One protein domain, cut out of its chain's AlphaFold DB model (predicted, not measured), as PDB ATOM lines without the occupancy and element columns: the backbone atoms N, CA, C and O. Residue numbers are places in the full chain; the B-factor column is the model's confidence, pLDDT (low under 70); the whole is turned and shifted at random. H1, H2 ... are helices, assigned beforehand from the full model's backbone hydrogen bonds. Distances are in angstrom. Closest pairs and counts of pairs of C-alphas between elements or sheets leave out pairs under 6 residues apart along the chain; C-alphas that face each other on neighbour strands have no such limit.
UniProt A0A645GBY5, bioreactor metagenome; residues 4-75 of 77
ATOM      1  N   GLU A   4     -18.264 -11.435 -51.259       95.31
ATOM      2  CA  GLU A   4     -18.969 -12.410 -52.100       95.31
ATOM      3  C   GLU A   4     -19.398 -13.684 -51.342       95.31
ATOM      4  O   GLU A   4     -20.320 -14.384 -51.764       95.31
ATOM      5  N   PHE A   5     -18.813 -13.957 -50.171       95.38
ATOM      6  CA  PHE A   5     -19.227 -15.063 -49.304       95.38
ATOM      7  C   PHE A   5     -20.542 -14.808 -48.546       95.38
ATOM      8  O   PHE A   5     -21.120 -15.771 -48.036       95.38
ATOM      9  N   PHE A   6     -21.016 -13.555 -48.487       95.50
ATOM     10  CA  PHE A   6     -22.111 -13.108 -47.611       95.50
ATOM     11  C   PHE A   6     -23.341 -12.556 -48.356       95.50
ATOM     12  O   PHE A   6     -24.302 -12.119 -47.728       95.50
ATOM     13  N   VAL A   7     -23.325 -12.540 -49.695       91.75
ATOM     14  CA  VAL A   7     -24.383 -11.906 -50.521       91.75
ATOM     15  C   VAL A   7     -25.666 -12.742 -50.604       91.75
ATOM     16  O   VAL A   7     -26.719 -12.242 -50.994       91.75
ATOM     17  N   ARG A   8     -25.581 -14.036 -50.288       91.12
ATOM     18  CA  ARG A   8     -26.709 -14.979 -50.299       91.12
ATOM     19  C   ARG A   8     -27.135 -15.274 -48.868       91.12
ATOM     20  O   ARG A   8     -26.372 -15.032 -47.948       91.12
ATOM     21  N   ASN A   9     -28.326 -15.831 -48.675       92.69
ATOM     22  CA  ASN A   9     -28.728 -16.296 -47.348       92.69
ATOM     23  C   ASN A   9     -27.758 -17.370 -46.842       92.69
ATOM     24  O   ASN A   9     -27.333 -18.239 -47.615       92.69
ATOM     25  N   LEU A  10     -27.462 -17.323 -45.544       94.50
ATOM     26  CA  LEU A  10     -26.608 -18.306 -44.903       94.50
ATOM     27  C   LEU A  10     -27.264 -19.691 -45.015       94.50
ATOM     28  O   LEU A  10     -28.417 -19.896 -44.642       94.50
ATOM     29  N   ASN A  11     -26.522 -20.652 -45.553       95.94
ATOM     30  CA  ASN A  11     -26.963 -22.035 -45.712       95.94
ATOM     31  C   ASN A  11     -25.848 -22.994 -45.279       95.94
ATOM     32  O   ASN A  11     -24.716 -22.573 -45.045       95.94
ATOM     33  N   GLU A  12     -26.161 -24.283 -45.158       96.69
ATOM     34  CA  GLU A  12     -25.216 -25.269 -44.619       96.69
ATOM     35  C   GLU A  12     -23.938 -25.408 -45.460       96.69
ATOM     36  O   GLU A  12     -22.847 -25.480 -44.899       96.69
ATOM     37  N   GLU A  13     -24.031 -25.359 -46.792       94.44
ATOM     38  CA  GLU A  13     -22.850 -25.416 -47.666       94.44
ATOM     39  C   GLU A  13     -21.919 -24.217 -47.431       94.44
ATOM     40  O   GLU A  13     -20.710 -24.369 -47.244       94.44
ATOM     41  N   ASN A  14     -22.490 -23.013 -47.379       94.81
ATOM     42  CA  ASN A  14     -21.755 -21.778 -47.134       94.81
ATOM     43  C   ASN A  14     -21.152 -21.750 -45.718       94.81
ATOM     44  O   ASN A  14     -19.992 -21.361 -45.566       94.81
ATOM     45  N   LYS A  15     -21.875 -22.250 -44.704       97.50
ATOM     46  CA  LYS A  15     -21.357 -22.412 -43.335       97.50
ATOM     47  C   LYS A  15     -20.119 -23.305 -43.299       97.50
ATOM     48  O   LYS A  15     -19.118 -22.924 -42.693       97.50
ATOM     49  N   VAL A  16     -20.163 -24.462 -43.965       97.88
ATOM     50  CA  VAL A  16     -19.028 -25.400 -44.016       97.88
ATOM     51  C   VAL A  16     -17.807 -24.745 -44.658       97.88
ATOM     52  O   VAL A  16     -16.705 -24.848 -44.114       97.88
ATOM     53  N   ILE A  17     -17.989 -24.031 -45.773       96.69
ATOM     54  CA  ILE A  17     -16.895 -23.335 -46.467       96.69
ATOM     55  C   ILE A  17     -16.256 -22.278 -45.560       96.69
ATOM     56  O   ILE A  17     -15.042 -22.297 -45.351       96.69
ATOM     57  N   ILE A  18     -17.069 -21.387 -44.985       97.81
ATOM     58  CA  ILE A  18     -16.599 -20.296 -44.119       97.81
ATOM     59  C   ILE A  18     -15.865 -20.854 -42.897       97.81
ATOM     60  O   ILE A  18     -14.758 -20.405 -42.592       97.81
ATOM     61  N   LYS A  19     -16.439 -21.859 -42.221       98.38
ATOM     62  CA  LYS A  19     -15.825 -22.472 -41.037       98.38
ATOM     63  C   LYS A  19     -14.493 -23.135 -41.376       98.38
ATOM     64  O   LYS A  19     -13.506 -22.882 -40.692       98.38
ATOM     65  N   THR A  20     -14.438 -23.892 -42.472       98.38
ATOM     66  CA  THR A  20     -13.205 -24.552 -42.929       98.38
ATOM     67  C   THR A  20     -12.103 -23.537 -43.236       98.38
ATOM     68  O   THR A  20     -10.953 -23.738 -42.846       98.38
ATOM     69  N   MET A  21     -12.439 -22.425 -43.899       98.06
ATOM     70  CA  MET A  21     -11.478 -21.352 -44.173       98.06
ATOM     71  C   MET A  21     -10.955 -20.712 -42.889       98.06
ATOM     72  O   MET A  21      -9.747 -20.510 -42.760       98.06
ATOM     73  N   ILE A  22     -11.845 -20.402 -41.940       98.38
ATOM     74  CA  ILE A  22     -11.445 -19.830 -40.654       98.38
ATOM     75  C   ILE A  22     -10.526 -20.806 -39.920       98.38
ATOM     76  O   ILE A  22      -9.412 -20.426 -39.573       98.38
ATOM     77  N   ASP A  23     -10.925 -22.067 -39.757       98.50
ATOM     78  CA  ASP A  23     -10.137 -23.067 -39.030       98.50
ATOM     79  C   ASP A  23      -8.748 -23.273 -39.649       98.50
ATOM     80  O   ASP A  23      -7.749 -23.323 -38.926       98.50
ATOM     81  N   LEU A  24      -8.657 -23.295 -40.984       98.31
ATOM     82  CA  LEU A  24      -7.381 -23.345 -41.694       98.31
ATOM     83  C   LEU A  24      -6.496 -22.142 -41.347       98.31
ATOM     84  O   LEU A  24      -5.352 -22.323 -40.934       98.31
ATOM     85  N   ILE A  25      -7.010 -20.918 -41.472       98.12
ATOM     86  CA  ILE A  25      -6.222 -19.702 -41.214       98.12
ATOM     87  C   ILE A  25      -5.802 -19.631 -39.736       98.12
ATOM     88  O   ILE A  25      -4.661 -19.269 -39.431       98.12
ATOM     89  N   LYS A  26      -6.673 -20.052 -38.811       97.75
ATOM     90  CA  LYS A  26      -6.350 -20.117 -37.378       97.75
ATOM     91  C   LYS A  26      -5.288 -21.177 -37.079       97.75
ATOM     92  O   LYS A  26      -4.411 -20.910 -36.262       97.75
ATOM     93  N   SER A  27      -5.289 -22.318 -37.777       98.19
ATOM     94  CA  SER A  27      -4.223 -23.332 -37.660       98.19
ATOM     95  C   SER A  27      -2.847 -22.812 -38.101       98.19
ATOM     96  O   SER A  27      -1.816 -23.251 -37.597       98.19
ATOM     97  N   LEU A  28      -2.833 -21.816 -38.993       98.31
ATOM     98  CA  LEU A  28      -1.633 -21.104 -39.430       98.31
ATOM     99  C   LEU A  28      -1.233 -19.962 -38.482       98.31
ATOM    100  O   LEU A  28      -0.299 -19.223 -38.781       98.31
ATOM    101  N   HIS A  29      -1.914 -19.815 -37.341       97.62
ATOM    102  CA  HIS A  29      -1.716 -18.731 -36.370       97.62
ATOM    103  C   HIS A  29      -1.912 -17.329 -36.971       97.62
ATOM    104  O   HIS A  29      -1.330 -16.347 -36.508       97.62
ATOM    105  N   MET A  30      -2.747 -17.223 -38.004       98.19
ATOM    106  CA  MET A  30      -3.079 -15.967 -38.668       98.19
ATOM    107  C   MET A  30      -4.442 -15.444 -38.201       98.19
ATOM    108  O   MET A  30      -5.297 -16.200 -37.734       98.19
ATOM    109  N   LYS A  31      -4.647 -14.129 -38.326       97.94
ATOM    110  CA  LYS A  31      -5.934 -13.484 -38.036       97.94
ATOM    111  C   LYS A  31      -6.831 -13.483 -39.271       97.94
ATOM    112  O   LYS A  31      -6.344 -13.278 -40.382       97.94
ATOM    113  N   VAL A  32      -8.134 -13.649 -39.064       97.69
ATOM    114  CA  VAL A  32      -9.148 -13.556 -40.124       97.69
ATOM    115  C   VAL A  32      -9.960 -12.280 -39.952       97.69
ATOM    116  O   VAL A  32     -10.558 -12.064 -38.902       97.69
ATOM    117  N   VAL A  33     -10.031 -11.477 -41.013       98.12
ATOM    118  CA  VAL A  33     -10.987 -10.368 -41.130       98.12
ATOM    119  C   VAL A  33     -12.057 -10.756 -42.145       98.12
ATOM    120  O   VAL A  33     -11.712 -11.139 -43.265       98.12
ATOM    121  N   ALA A  34     -13.335 -10.686 -41.780       98.19
ATOM    122  CA  ALA A  34     -14.459 -10.797 -42.712       98.19
ATOM    123  C   ALA A  34     -14.935  -9.396 -43.113       98.19
ATOM    124  O   ALA A  34     -15.270  -8.599 -42.239       98.19
ATOM    125  N   GLU A  35     -14.950  -9.089 -44.410       97.62
ATOM    126  CA  GLU A  35     -15.287  -7.757 -44.927       97.62
ATOM    127  C   GLU A  35     -16.588  -7.774 -45.734       97.62
ATOM    128  O   GLU A  35     -16.915  -8.747 -46.406       97.62
ATOM    129  N   GLY A  36     -17.352  -6.684 -45.666       97.31
ATOM    130  CA  GLY A  36     -18.630  -6.562 -46.368       97.31
ATOM    131  C   GLY A  36     -19.788  -7.353 -45.748       97.31
ATOM    132  O   GLY A  36     -20.715  -7.715 -46.464       97.31
ATOM    133  N   VAL A  37     -19.776  -7.614 -44.436       98.12
ATOM    134  CA  VAL A  37     -20.880  -8.304 -43.743       98.12
ATOM    135  C   VAL A  37     -22.042  -7.346 -43.457       98.12
ATOM    136  O   VAL A  37     -21.885  -6.334 -42.771       98.12
ATOM    137  N   GLU A  38     -23.231  -7.662 -43.971       97.81
ATOM    138  CA  GLU A  38     -24.400  -6.769 -43.902       97.81
ATOM    139  C   GLU A  38     -25.543  -7.302 -43.021       97.81
ATOM    140  O   GLU A  38     -26.421  -6.533 -42.634       97.81
ATOM    141  N   THR A  39     -25.539  -8.591 -42.657       97.19
ATOM    142  CA  THR A  39     -26.635  -9.213 -41.896       97.19
ATOM    143  C   THR A  39     -26.185  -9.716 -40.527       97.19
ATOM    144  O   THR A  39     -25.080 -10.235 -40.362       97.19
ATOM    145  N   LYS A  40     -27.085  -9.616 -39.538       97.31
ATOM    146  CA  LYS A  40     -26.854 -10.127 -38.177       97.31
ATOM    147  C   LYS A  40     -26.558 -11.627 -38.162       97.31
ATOM    148  O   LYS A  40     -25.712 -12.073 -37.402       97.31
ATOM    149  N   GLU A  41     -27.237 -12.390 -39.017       97.81
ATOM    150  CA  GLU A  41     -27.067 -13.842 -39.112       97.81
ATOM    151  C   GLU A  41     -25.617 -14.226 -39.447       97.81
ATOM    152  O   GLU A  41     -25.038 -15.085 -38.783       97.81
ATOM    153  N   TYR A  42     -24.997 -13.541 -40.416       98.25
ATOM    154  CA  TYR A  42     -23.586 -13.754 -40.729       98.25
ATOM    155  C   TYR A  42     -22.662 -13.291 -39.605       98.25
ATOM    156  O   TYR A  42     -21.681 -13.976 -39.328       98.25
ATOM    157  N   VAL A  43     -22.956 -12.166 -38.946       98.38
ATOM    158  CA  VAL A  43     -22.150 -11.690 -37.809       98.38
ATOM    159  C   VAL A  43     -22.137 -12.713 -36.680       98.38
ATOM    160  O   VAL A  43     -21.060 -13.120 -36.244       98.38
ATOM    161  N   ASP A  44     -23.314 -13.175 -36.255       98.38
ATOM    162  CA  ASP A  44     -23.450 -14.165 -35.187       98.38
ATOM    163  C   ASP A  44     -22.687 -15.455 -35.544       98.38
ATOM    164  O   ASP A  44     -21.945 -15.997 -34.722       98.38
ATOM    165  N   PHE A  45     -22.810 -15.917 -36.793       98.38
ATOM    166  CA  PHE A  45     -22.120 -17.115 -37.265       98.38
ATOM    167  C   PHE A  45     -20.591 -16.948 -37.333       98.38
ATOM    168  O   PHE A  45     -19.851 -17.825 -36.887       98.38
ATOM    169  N   LEU A  46     -20.093 -15.821 -37.851       98.50
ATOM    170  CA  LEU A  46     -18.657 -15.537 -37.941       98.50
ATOM    171  C   LEU A  46     -18.010 -15.418 -36.554       98.50
ATOM    172  O   LEU A  46     -16.902 -15.926 -36.356       98.50
ATOM    173  N   LEU A  47     -18.712 -14.816 -35.586       98.12
ATOM    174  CA  LEU A  47     -18.278 -14.766 -34.187       98.12
ATOM    175  C   LEU A  47     -18.187 -16.171 -33.583       98.12
ATOM    176  O   LEU A  47     -17.157 -16.522 -33.009       98.12
ATOM    177  N   GLN A  48     -19.214 -17.009 -33.775       98.25
ATOM    178  CA  GLN A  48     -19.197 -18.411 -33.331       98.25
ATOM    179  C   GLN A  48     -18.051 -19.212 -33.963       98.25
ATOM    180  O   GLN A  48     -17.476 -20.093 -33.322       98.25
ATOM    181  N   CYS A  49     -17.692 -18.906 -35.211       98.12
ATOM    182  CA  CYS A  49     -16.587 -19.565 -35.899       98.12
ATOM    183  C   CYS A  49     -15.203 -19.146 -35.383       98.12
ATOM    184  O   CYS A  49     -14.244 -19.869 -35.658       98.12
ATOM    185  N   GLY A  50     -15.095 -18.035 -34.645       97.81
ATOM    186  CA  GLY A  50     -13.831 -17.489 -34.145       97.81
ATOM    187  C   GLY A  50     -13.151 -16.499 -35.098       97.81
ATOM    188  O   GLY A  50     -11.921 -16.414 -35.107       97.81
ATOM    189  N   CYS A  51     -13.924 -15.780 -35.920       98.38
ATOM    190  CA  CYS A  51     -13.409 -14.686 -36.747       98.38
ATOM    191  C   CYS A  51     -12.870 -13.545 -35.860       98.38
ATOM    192  O   CYS A  51     -13.521 -13.159 -34.892       98.38
ATOM    193  N   ASP A  52     -11.684 -13.010 -36.174       98.50
ATOM    194  CA  ASP A  52     -10.999 -12.031 -35.315       98.50
ATOM    195  C   ASP A  52     -11.552 -10.611 -35.461       98.50
ATOM    196  O   ASP A  52     -11.548  -9.841 -34.502       98.50
ATOM    197  N   ALA A  53     -11.992 -10.246 -36.665       98.12
ATOM    198  CA  ALA A  53     -12.606  -8.955 -36.929       98.12
ATOM    199  C   ALA A  53     -13.658  -9.072 -38.029       98.12
ATOM    200  O   ALA A  53     -13.485  -9.798 -39.010       98.12
ATOM    201  N   ILE A  54     -14.740  -8.317 -37.875       98.31
ATOM    202  CA  ILE A  54     -15.838  -8.271 -38.834       98.31
ATOM    203  C   ILE A  54     -16.070  -6.812 -39.209       98.31
ATOM    204  O   ILE A  54     -16.225  -5.958 -38.340       98.31
ATOM    205  N   GLN A  55     -16.115  -6.540 -40.506       97.81
ATOM    206  CA  GLN A  55     -16.396  -5.232 -41.073       97.81
ATOM    207  C   GLN A  55     -17.554  -5.360 -42.063       97.81
ATOM    208  O   GLN A  55     -17.605  -6.284 -42.872       97.81
ATOM    209  N   GLY A  56     -18.464  -4.394 -42.053       97.19
ATOM    210  CA  GLY A  56     -19.479  -4.261 -43.087       97.19
ATOM    211  C   GLY A  56     -20.626  -3.366 -42.656       97.19
ATOM    212  O   GLY A  56     -20.614  -2.796 -41.563       97.19
ATOM    213  N   PHE A  57     -21.620  -3.233 -43.535       97.38
ATOM    214  CA  PHE A  57     -22.723  -2.294 -43.335       97.38
ATOM    215  C   PHE A  57     -23.652  -2.682 -42.185       97.38
ATOM    216  O   PHE A  57     -24.438  -1.837 -41.770       97.38
ATOM    217  N   TYR A  58     -23.542  -3.908 -41.656       97.19
ATOM    218  CA  TYR A  58     -24.200  -4.277 -40.403       97.19
ATOM    219  C   TYR A  58     -23.814  -3.329 -39.259       97.19
ATOM    220  O   TYR A  58     -24.669  -2.946 -38.467       97.19
ATOM    221  N   TYR A  59     -22.535  -2.939 -39.197       95.88
ATOM    222  CA  TYR A  59     -22.045  -1.963 -38.231       95.88
ATOM    223  C   TYR A  59     -22.255  -0.554 -38.774       95.88
ATOM    224  O   TYR A  59     -23.163   0.157 -38.355       95.88
ATOM    225  N   HIS A  60     -21.438  -0.164 -39.753       95.94
ATOM    226  CA  HIS A  60     -21.508   1.156 -40.357       95.94
ATOM    227  C   HIS A  60     -21.087   1.117 -41.826       95.94
ATOM    228  O   HIS A  60     -20.192   0.373 -42.232       95.94
ATOM    229  N   LYS A  61     -21.729   1.960 -42.636       95.75
ATOM    230  CA  LYS A  61     -21.271   2.263 -43.997       95.75
ATOM    231  C   LYS A  61     -20.023   3.155 -43.949       95.75
ATOM    232  O   LYS A  61     -19.819   3.838 -42.943       95.75
ATOM    233  N   PRO A  62     -19.215   3.201 -45.029       95.19
ATOM    234  CA  PRO A  62     -18.215   4.239 -45.215       95.19
ATOM    235  C   PRO A  62     -18.830   5.607 -44.939       95.19
ATOM    236  O   PRO A  62     -19.920   5.915 -45.422       95.19
ATOM    237  N   MET A  63     -18.134   6.394 -44.136       96.50
ATOM    238  CA  MET A  63     -18.610   7.676 -43.640       96.50
ATOM    239  C   MET A  63     -17.500   8.714 -43.749       96.50
ATOM    240  O   MET A  63     -16.341   8.374 -44.007       96.50
ATOM    241  N   SER A  64     -17.852   9.987 -43.583       98.12
ATOM    242  CA  SER A  64     -16.853  11.051 -43.564       98.12
ATOM    243  C   SER A  64     -15.975  10.955 -42.312       98.12
ATOM    244  O   SER A  64     -16.374  10.380 -41.300       98.12
ATOM    245  N   MET A  65     -14.786  11.565 -42.347       97.06
ATOM    246  CA  MET A  65     -13.934  11.668 -41.154       97.06
ATOM    247  C   MET A  65     -14.655  12.357 -39.988       97.06
ATOM    248  O   MET A  65     -14.455  11.981 -38.838       97.06
ATOM    249  N   THR A  66     -15.508  13.342 -40.281       97.81
ATOM    250  CA  THR A  66     -16.310  14.039 -39.269       97.81
ATOM    251  C   THR A  66     -17.271  13.079 -38.575       97.81
ATOM    252  O   THR A  66     -17.274  13.009 -37.350       97.81
ATOM    253  N   ASP A  67     -18.037  12.305 -39.347       96.62
ATOM    254  CA  ASP A  67     -18.991  11.335 -38.795       96.62
ATOM    255  C   ASP A  67     -18.274  10.228 -38.013       96.62
ATOM    256  O   ASP A  67     -18.754   9.791 -36.969       96.62
ATOM    257  N   PHE A  68     -17.099   9.807 -38.487       95.62
ATOM    258  CA  PHE A  68     -16.284   8.804 -37.811       95.62
ATOM    259  C   PHE A  68     -15.758   9.289 -36.456       95.62
ATOM    260  O   PHE A  68     -15.825   8.547 -35.482       95.62
ATOM    261  N   ASN A  69     -15.283  10.535 -36.368       96.00
ATOM    262  CA  ASN A  69     -14.847  11.111 -35.094       96.00
ATOM    263  C   ASN A  69     -16.015  11.197 -34.100       96.00
ATOM    264  O   ASN A  69     -15.866  10.782 -32.956       96.00
ATOM    265  N   ILE A  70     -17.196  11.634 -34.561       95.75
ATOM    266  CA  ILE A  70     -18.412  11.647 -33.734       95.75
ATOM    267  C   ILE A  70     -18.738  10.234 -33.235       95.75
ATOM    268  O   ILE A  70     -19.093  10.056 -32.073       95.75
ATOM    269  N   LEU A  71     -18.629   9.216 -34.091       93.94
ATOM    270  CA  LEU A  71     -18.850   7.830 -33.688       93.94
ATOM    271  C   LEU A  71     -17.855   7.387 -32.604       93.94
ATOM    272  O   LEU A  71     -18.285   6.821 -31.605       93.94
ATOM    273  N   LEU A  72     -16.556   7.644 -32.786       93.06
ATOM    274  CA  LEU A  72     -15.515   7.240 -31.832       93.06
ATOM    275  C   LEU A  72     -15.698   7.868 -30.447       93.06
ATOM    276  O   LEU A  72     -15.534   7.176 -29.438       93.06
ATOM    277  N   ASP A  73     -16.076   9.143 -30.398       94.50
ATOM    278  CA  ASP A  73     -16.311   9.846 -29.136       94.50
ATOM    279  C   ASP A  73     -17.469   9.207 -28.346       94.50
ATOM    280  O   ASP A  73     -17.411   9.127 -27.123       94.50
ATOM    281  N   ASN A  74     -18.479   8.663 -29.038       87.12
ATOM    282  CA  ASN A  74     -19.632   7.994 -28.423       87.12
ATOM    283  C   ASN A  74     -19.378   6.528 -28.009       87.12
ATOM    284  O   ASN A  74     -20.245   5.923 -27.384       87.12
ATOM    285  N   VAL A  75     -18.245   5.926 -28.388       77.56
ATOM    286  CA  VAL A  75     -17.882   4.530 -28.046       77.56
ATOM    287  C   VAL A  75     -16.989   4.462 -26.797       77.56
ATOM    288  O   VAL A  75     -16.715   3.379 -26.290       77.56
TER     289      VAL A  75
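This is residues 4 to 75 of the 77 residues of a protein of bioreactor metagenome (UniProt A0A645GBY5). A long helix, H1, and a shorter one, H2, make one end of the model together with the chain that loops past them, and a small third helix, H3, sits by itself at the far end, reached by a long stretch without a named element. Between H1 and H3 the two long links run past each other, and a short parallel pairing of residues 33 to 34 with residues 53 to 54 joins them. The printed part has 72 residues, with three named helices in the order H1, H2, H3 and no named strand; the class is all helix, though the helices hold 35 of the 72 residues, under half. The whole is loose, with a radius of gyration of the C-alphas of 14.0 A, and its C-alphas span 40 by 29 by 18 A.

Find C-alpha 12 at (-25.216, -25.269, -44.619); from there H1, residues 12 to 27, the longest helix, runs 22.2 A from first to last C-alpha and ends at C-alpha 27, at (-4.223, -23.332, -37.660). Look next at residues 40 to 49, where H2 covers 14.1 A from Lys 40 to Cys 49. Then go to Met 65, where H3, residues 65 to 73, begins; it covers 12.4 A and ends at C-alpha 73, at (-16.311, 9.846, -29.136).

Start at H1 and look toward H2: the two only just touch, with 3 pairs of C-alphas within 8 A. H1 touches H2 with residues 19 to 23 alone, and the closest C-alphas of the two helices are those of Lys 19 and Cys 49, 6.0 A apart. Their lines stand at a steep tilt of 42 degrees, they run the same way, and their centres are 12.1 A apart. Moving outward you reach H3, which touches no helix: it is apart from H1 and apart from H2. Read the backbone O and N atoms along H1, H2 and H3, and you will find each O i to N i+4 pair within hydrogen-bond range.

The two C-alphas farthest apart are those of Glu 13, in H1, and Thr 66, in H3, at 40.9 A. From the first printed C-alpha, Glu 4, to the last, Val 75, the distance is 29.4 A. The printed part has no cut. Both links are long: residues 28 to 39, 12 residues, lead from H1 to H2, and residues 50 to 64, 15 residues, lead from H2 to H3. In the B-factor column the mean pLDDT of the printed part is 96.5, and no printed residue is under 70.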